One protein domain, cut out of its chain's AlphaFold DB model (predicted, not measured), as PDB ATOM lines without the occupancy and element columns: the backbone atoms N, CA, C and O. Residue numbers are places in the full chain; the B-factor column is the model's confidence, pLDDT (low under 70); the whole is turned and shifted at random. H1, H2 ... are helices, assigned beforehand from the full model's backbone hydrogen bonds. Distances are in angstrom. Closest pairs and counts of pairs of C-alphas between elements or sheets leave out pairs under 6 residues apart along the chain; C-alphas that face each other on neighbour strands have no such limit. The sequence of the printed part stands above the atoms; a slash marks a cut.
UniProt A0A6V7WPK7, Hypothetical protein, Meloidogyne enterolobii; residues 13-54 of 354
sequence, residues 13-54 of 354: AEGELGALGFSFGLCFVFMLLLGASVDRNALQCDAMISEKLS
ATOM      1  N   ALA A  13     -15.090   6.491 -15.062       83.25
ATOM      2  CA  ALA A  13     -15.239   5.314 -15.916       83.25
ATOM      3  C   ALA A  13     -16.351   5.492 -16.964       83.25
ATOM      4  O   ALA A  13     -16.135   5.220 -18.145       83.25
ATOM      5  N   GLU A  14     -17.526   5.980 -16.552       83.94
ATOM      6  CA  GLU A  14     -18.650   6.211 -17.469       83.94
ATOM      7  C   GLU A  14     -18.350   7.343 -18.466       83.94
ATOM      8  O   GLU A  14     -18.663   7.217 -19.652       83.94
ATOM      9  N   GLY A  15     -17.704   8.420 -18.007       89.81
ATOM     10  CA  GLY A  15     -17.345   9.564 -18.842       89.81
ATOM     11  C   GLY A  15     -16.307   9.221 -19.910       89.81
ATOM     12  O   GLY A  15     -16.529   9.506 -21.086       89.81
ATOM     13  N   GLU A  16     -15.204   8.571 -19.529       89.75
ATOM     14  CA  GLU A  16     -14.130   8.189 -20.458       89.75
ATOM     15  C   GLU A  16     -14.620   7.189 -21.511       89.75
ATOM     16  O   GLU A  16     -14.378   7.357 -22.707       89.75
ATOM     17  N   LEU A  17     -15.367   6.163 -21.093       88.19
ATOM     18  CA  LEU A  17     -15.855   5.132 -22.006       88.19
ATOM     19  C   LEU A  17     -16.946   5.665 -22.947       88.19
ATOM     20  O   LEU A  17     -16.959   5.326 -24.133       88.19
ATOM     21  N   GLY A  18     -17.819   6.544 -22.445       92.25
ATOM     22  CA  GLY A  18     -18.805   7.252 -23.260       92.25
ATOM     23  C   GLY A  18     -18.157   8.184 -24.287       92.25
ATOM     24  O   GLY A  18     -18.535   8.161 -25.459       92.25
ATOM     25  N   ALA A  19     -17.144   8.952 -23.876       93.25
ATOM     26  CA  ALA A  19     -16.393   9.833 -24.769       93.25
ATOM     27  C   ALA A  19     -15.659   9.041 -25.862       93.25
ATOM     28  O   ALA A  19     -15.784   9.367 -27.041       93.25
ATOM     29  N   LEU A  20     -14.965   7.958 -25.492       93.06
ATOM     30  CA  LEU A  20     -14.267   7.088 -26.438       93.06
ATOM     31  C   LEU A  20     -15.229   6.481 -27.468       93.06
ATOM     32  O   LEU A  20     -14.947   6.509 -28.667       93.06
ATOM     33  N   GLY A  21     -16.381   5.975 -27.015       94.50
ATOM     34  CA  GLY A  21     -17.408   5.415 -27.892       94.50
ATOM     35  C   GLY A  21     -17.992   6.452 -28.854       94.50
ATOM     36  O   GLY A  21     -18.116   6.183 -30.050       94.50
ATOM     37  N   PHE A  22     -18.295   7.654 -28.358       96.56
ATOM     38  CA  PHE A  22     -18.813   8.745 -29.181       96.56
ATOM     39  C   PHE A  22     -17.797   9.198 -30.239       96.56
ATOM     40  O   PHE A  22     -18.138   9.286 -31.421       96.56
ATOM     41  N   SER A  23     -16.540   9.431 -29.848       95.38
ATOM     42  CA  SER A  23     -15.472   9.828 -30.771       95.38
ATOM     43  C   SER A  23     -15.196   8.757 -31.823       95.38
ATOM     44  O   SER A  23     -15.112   9.076 -33.009       95.38
ATOM     45  N   PHE A  24     -15.114   7.485 -31.420       96.12
ATOM     46  CA  PHE A  24     -14.929   6.373 -32.349       96.12
ATOM     47  C   PHE A  24     -16.075   6.287 -33.363       96.12
ATOM     48  O   PHE A  24     -15.826   6.196 -34.565       96.12
ATOM     49  N   GLY A  25     -17.325   6.377 -32.897       97.31
ATOM     50  CA  GLY A  25     -18.502   6.356 -33.763       97.31
ATOM     51  C   GLY A  25     -18.503   7.502 -34.774       97.31
ATOM     52  O   GLY A  25     -18.738   7.278 -35.962       97.31
ATOM     53  N   LEU A  26     -18.171   8.718 -34.335       95.88
ATOM     54  CA  LEU A  26     -18.121   9.891 -35.204       95.88
ATOM     55  C   LEU A  26     -17.017   9.760 -36.265       95.88
ATOM     56  O   LEU A  26     -17.281   9.975 -37.449       95.88
ATOM     57  N   CYS A  27     -15.813   9.333 -35.875       94.62
ATOM     58  CA  CYS A  27     -14.724   9.063 -36.815       94.62
ATOM     59  C   CYS A  27     -15.091   7.966 -37.823       94.62
ATOM     60  O   CYS A  27     -14.816   8.117 -39.012       94.62
ATOM     61  N   PHE A  28     -15.734   6.885 -37.378       96.31
ATOM     62  CA  PHE A  28     -16.132   5.776 -38.243       96.31
ATOM     63  C   PHE A  28     -17.183   6.196 -39.280       96.31
ATOM     64  O   PHE A  28     -17.015   5.937 -40.471       96.31
ATOM     65  N   VAL A  29     -18.232   6.909 -38.855       96.19
ATOM     66  CA  VAL A  29     -19.252   7.450 -39.768       96.19
ATOM     67  C   VAL A  29     -18.621   8.415 -40.770       96.19
ATOM     68  O   VAL A  29     -18.897   8.329 -41.965       96.19
ATOM     69  N   PHE A  30     -17.728   9.296 -40.314       92.75
ATOM     70  CA  PHE A  30     -17.018  10.224 -41.189       92.75
ATOM     71  C   PHE A  30     -16.148   9.504 -42.235       92.75
ATOM     72  O   PHE A  30     -16.194   9.858 -43.414       92.75
ATOM     73  N   MET A  31     -15.415   8.456 -41.841       93.44
ATOM     74  CA  MET A  31     -14.640   7.622 -42.769       93.44
ATOM     75  C   MET A  31     -15.529   6.942 -43.819       93.44
ATOM     76  O   MET A  31     -15.181   6.948 -45.000       93.44
ATOM     77  N   LEU A  32     -16.683   6.392 -43.420       94.50
ATOM     78  CA  LEU A  32     -17.631   5.771 -44.352       94.50
ATOM     79  C   LEU A  32     -18.220   6.786 -45.338       94.50
ATOM     80  O   LEU A  32     -18.311   6.496 -46.529       94.50
ATOM     81  N   LEU A  33     -18.584   7.983 -44.869       92.69
ATOM     82  CA  LEU A  33     -19.124   9.045 -45.722       92.69
ATOM     83  C   LEU A  33     -18.093   9.545 -46.740       92.69
ATOM     84  O   LEU A  33     -18.433   9.708 -47.912       92.69
ATOM     85  N   LEU A  34     -16.838   9.743 -46.324       91.31
ATOM     86  CA  LEU A  34     -15.755  10.111 -47.240       91.31
ATOM     87  C   LEU A  34     -15.490   9.010 -48.269       91.31
ATOM     88  O   LEU A  34     -15.374   9.305 -49.456       91.31
ATOM     89  N   GLY A  35     -15.440   7.752 -47.825       92.38
ATOM     90  CA  GLY A  35     -15.225   6.604 -48.705       92.38
ATOM     91  C   GLY A  35     -16.361   6.378 -49.705       92.38
ATOM     92  O   GLY A  35     -16.106   5.929 -50.817       92.38
ATOM     93  N   ALA A  36     -17.602   6.710 -49.341       93.12
ATOM     94  CA  ALA A  36     -18.758   6.595 -50.227       93.12
ATOM     95  C   ALA A  36     -18.899   7.772 -51.209       93.12
ATOM     96  O   ALA A  36     -19.475   7.597 -52.281       93.12
ATOM     97  N   SER A  37     -18.405   8.964 -50.856       91.25
ATOM     98  CA  SER A  37     -18.675  10.198 -51.614       91.25
ATOM     99  C   SER A  37     -17.551  10.618 -52.564       91.25
ATOM    100  O   SER A  37     -17.780  11.469 -53.422       91.25
ATOM    101  N   VAL A  38     -16.331  10.094 -52.401       92.50
ATOM    102  CA  VAL A  38     -15.138  10.631 -53.071       92.50
ATOM    103  C   VAL A  38     -14.308   9.534 -53.742       92.50
ATOM    104  O   VAL A  38     -14.084   8.461 -53.188       92.50
ATOM    105  N   ASP A  39     -13.801   9.841 -54.936       91.81
ATOM    106  CA  ASP A  39     -12.933   8.961 -55.718       91.81
ATOM    107  C   ASP A  39     -11.555   8.723 -55.078       91.81
ATOM    108  O   ASP A  39     -10.948   9.615 -54.475       91.81
ATOM    109  N   ARG A  40     -10.988   7.527 -55.306       91.88
ATOM    110  CA  ARG A  40      -9.707   7.098 -54.705       91.88
ATOM    111  C   ARG A  40      -8.549   8.057 -54.999       91.88
ATOM    112  O   ARG A  40      -7.735   8.316 -54.117       91.88
ATOM    113  N   ASN A  41      -8.472   8.577 -56.224       90.81
ATOM    114  CA  ASN A  41      -7.395   9.487 -56.627       90.81
ATOM    115  C   ASN A  41      -7.478  10.835 -55.898       90.81
ATOM    116  O   ASN A  41      -6.450  11.400 -55.530       90.81
ATOM    117  N   ALA A  42      -8.691  11.329 -55.639       88.88
ATOM    118  CA  ALA A  42      -8.882  12.558 -54.877       88.88
ATOM    119  C   ALA A  42      -8.510  12.366 -53.395       88.88
ATOM    120  O   ALA A  42      -7.905  13.260 -52.811       88.88
ATOM    121  N   LEU A  43      -8.774  11.186 -52.815       87.56
ATOM    122  CA  LEU A  43      -8.382  10.854 -51.435       87.56
ATOM    123  C   LEU A  43      -6.866  10.813 -51.210       87.56
ATOM    124  O   LEU A  43      -6.403  11.121 -50.118       87.56
ATOM    125  N   GLN A  44      -6.096  10.374 -52.207       90.75
ATOM    126  CA  GLN A  44      -4.648  10.191 -52.061       90.75
ATOM    127  C   GLN A  44      -3.852  11.471 -52.327       90.75
ATOM    128  O   GLN A  44      -2.791  11.661 -51.736       90.75
ATOM    129  N   CYS A  45      -4.349  12.333 -53.215       88.69
ATOM    130  CA  CYS A  45      -3.606  13.501 -53.685       88.69
ATOM    131  C   CYS A  45      -3.988  14.810 -52.977       88.69
ATOM    132  O   CYS A  45      -3.215  15.764 -53.045       88.69
ATOM    133  N   ASP A  46      -5.151  14.885 -52.320       89.81
ATOM    134  CA  ASP A  46      -5.659  16.128 -51.731       89.81
ATOM    135  C   ASP A  46      -5.982  15.977 -50.237       89.81
ATOM    136  O   ASP A  46      -7.017  15.441 -49.843       89.81
ATOM    137  N   ALA A  47      -5.102  16.509 -49.385       84.56
ATOM    138  CA  ALA A  47      -5.295  16.501 -47.936       84.56
ATOM    139  C   ALA A  47      -6.479  17.378 -47.475       84.56
ATOM    140  O   ALA A  47      -7.021  17.150 -46.396       84.56
ATOM    141  N   MET A  48      -6.906  18.358 -48.282       88.38
ATOM    142  CA  MET A  48      -8.019  19.270 -47.979       88.38
ATOM    143  C   MET A  48      -9.327  18.840 -48.656       88.38
ATOM    144  O   MET A  48     -10.283  19.611 -48.749       88.38
ATOM    145  N   ILE A  49      -9.421  17.583 -49.092       88.75
ATOM    146  CA  ILE A  49     -10.615  17.052 -49.757       88.75
ATOM    147  C   ILE A  49     -11.884  17.165 -48.899       88.75
ATOM    148  O   ILE A  49     -12.965  17.445 -49.415       88.75
ATOM    149  N   SER A  50     -11.748  17.044 -47.573       86.94
ATOM    150  CA  SER A  50     -12.870  17.205 -46.643       86.94
ATOM    151  C   SER A  50     -13.436  18.629 -46.631       86.94
ATOM    152  O   SER A  50     -14.626  18.804 -46.377       86.94
ATOM    153  N   GLU A  51     -12.621  19.648 -46.919       89.69
ATOM    154  CA  GLU A  51     -13.097  21.029 -47.039       89.69
ATOM    155  C   GLU A  51     -13.956  21.194 -48.297       89.69
ATOM    156  O   GLU A  51     -14.981  21.873 -48.271       89.69
ATOM    157  N   LYS A  52     -13.566  20.538 -49.397       86.81
ATOM    158  CA  LYS A  52     -14.283  20.593 -50.679       86.81
ATOM    159  C   LYS A  52     -15.632  19.878 -50.634       86.81
ATOM    160  O   LYS A  52     -16.542  20.293 -51.345       86.81
ATOM    161  N   LEU A  53     -15.755  18.834 -49.814       87.56
ATOM    162  CA  LEU A  53     -17.014  18.113 -49.607       87.56
ATOM    163  C   LEU A  53     -17.990  18.880 -48.694       87.56
ATOM    164  O   LEU A  53     -19.194  18.639 -48.734       87.56
ATOM    165  N   SER A  54     -17.491  19.807 -47.871       88.19
ATOM    166  CA  SER A  54     -18.329  20.596 -46.967       88.19
ATOM    167  C   SER A  54     -19.236  21.568 -47.727       88.19
ATOM    168  O   SER A  54     -18.798  22.290 -48.623       88.19
TER     169      SER A  54
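AT A GLANCE: This is residues 13 to 54 of the 354 residues of the protein "Hypothetical protein" of Meloidogyne enterolobii (UniProt A0A6V7WPK7). One long helix, H1, makes the length of a rod, and after its last residue, Ser 37, the backbone folds round into a small head of two short helices, H2 and H3. Residues 13 to 29 of H1 stand free and stick out as an arm, while H3 comes back near the other end of H1. The printed part has 42 residues with three named helices, H1, H2 and H3 in that order, and no named strand, and its class is all helix. It is only just loose, close to extended, with a radius of gyration of the C-alphas of 13.7 A, and its C-alphas span 41 by 17 by 16 A.

IN THESE COORDINATES: H1 runs from Ala 13 to Ser 37, 36.2 A from first to last C-alpha. C-alpha 13 is at (-15.239, 5.314, -15.916) and C-alpha 37 at (-18.675, 10.198, -51.614). H2 holds residues 40 to 45 and is 8.9 A long. H3 holds residues 49 to 53, is 6.5 A long and ends with C-alpha 53 at (-17.014, 18.113, -49.607).

HOW THE PARTS SIT: H1 and H2 are apart, though a tight link of 2 residues joins them. H2 and H3 are close but not clearly touching, and their closest C-alphas, those of Leu 43 and Ile 49, are 6.8 A apart. H1 and H3 are also close but not clearly touching, with the closest C-alphas, those of Leu 34 and Ser 50, 7.7 A apart. In H1, H2 and H3 every O i to N i+4 pair is within hydrogen-bond range.

THE WHOLE: The two C-alphas farthest apart, those of Ala 13 and Asn 41, are 41.7 A apart. The printed part has no cut, and the links H1 to H2 and H2 to H3 are both tight. The mean pLDDT of the printed part is 91.2, and no printed residue of this model is under 70.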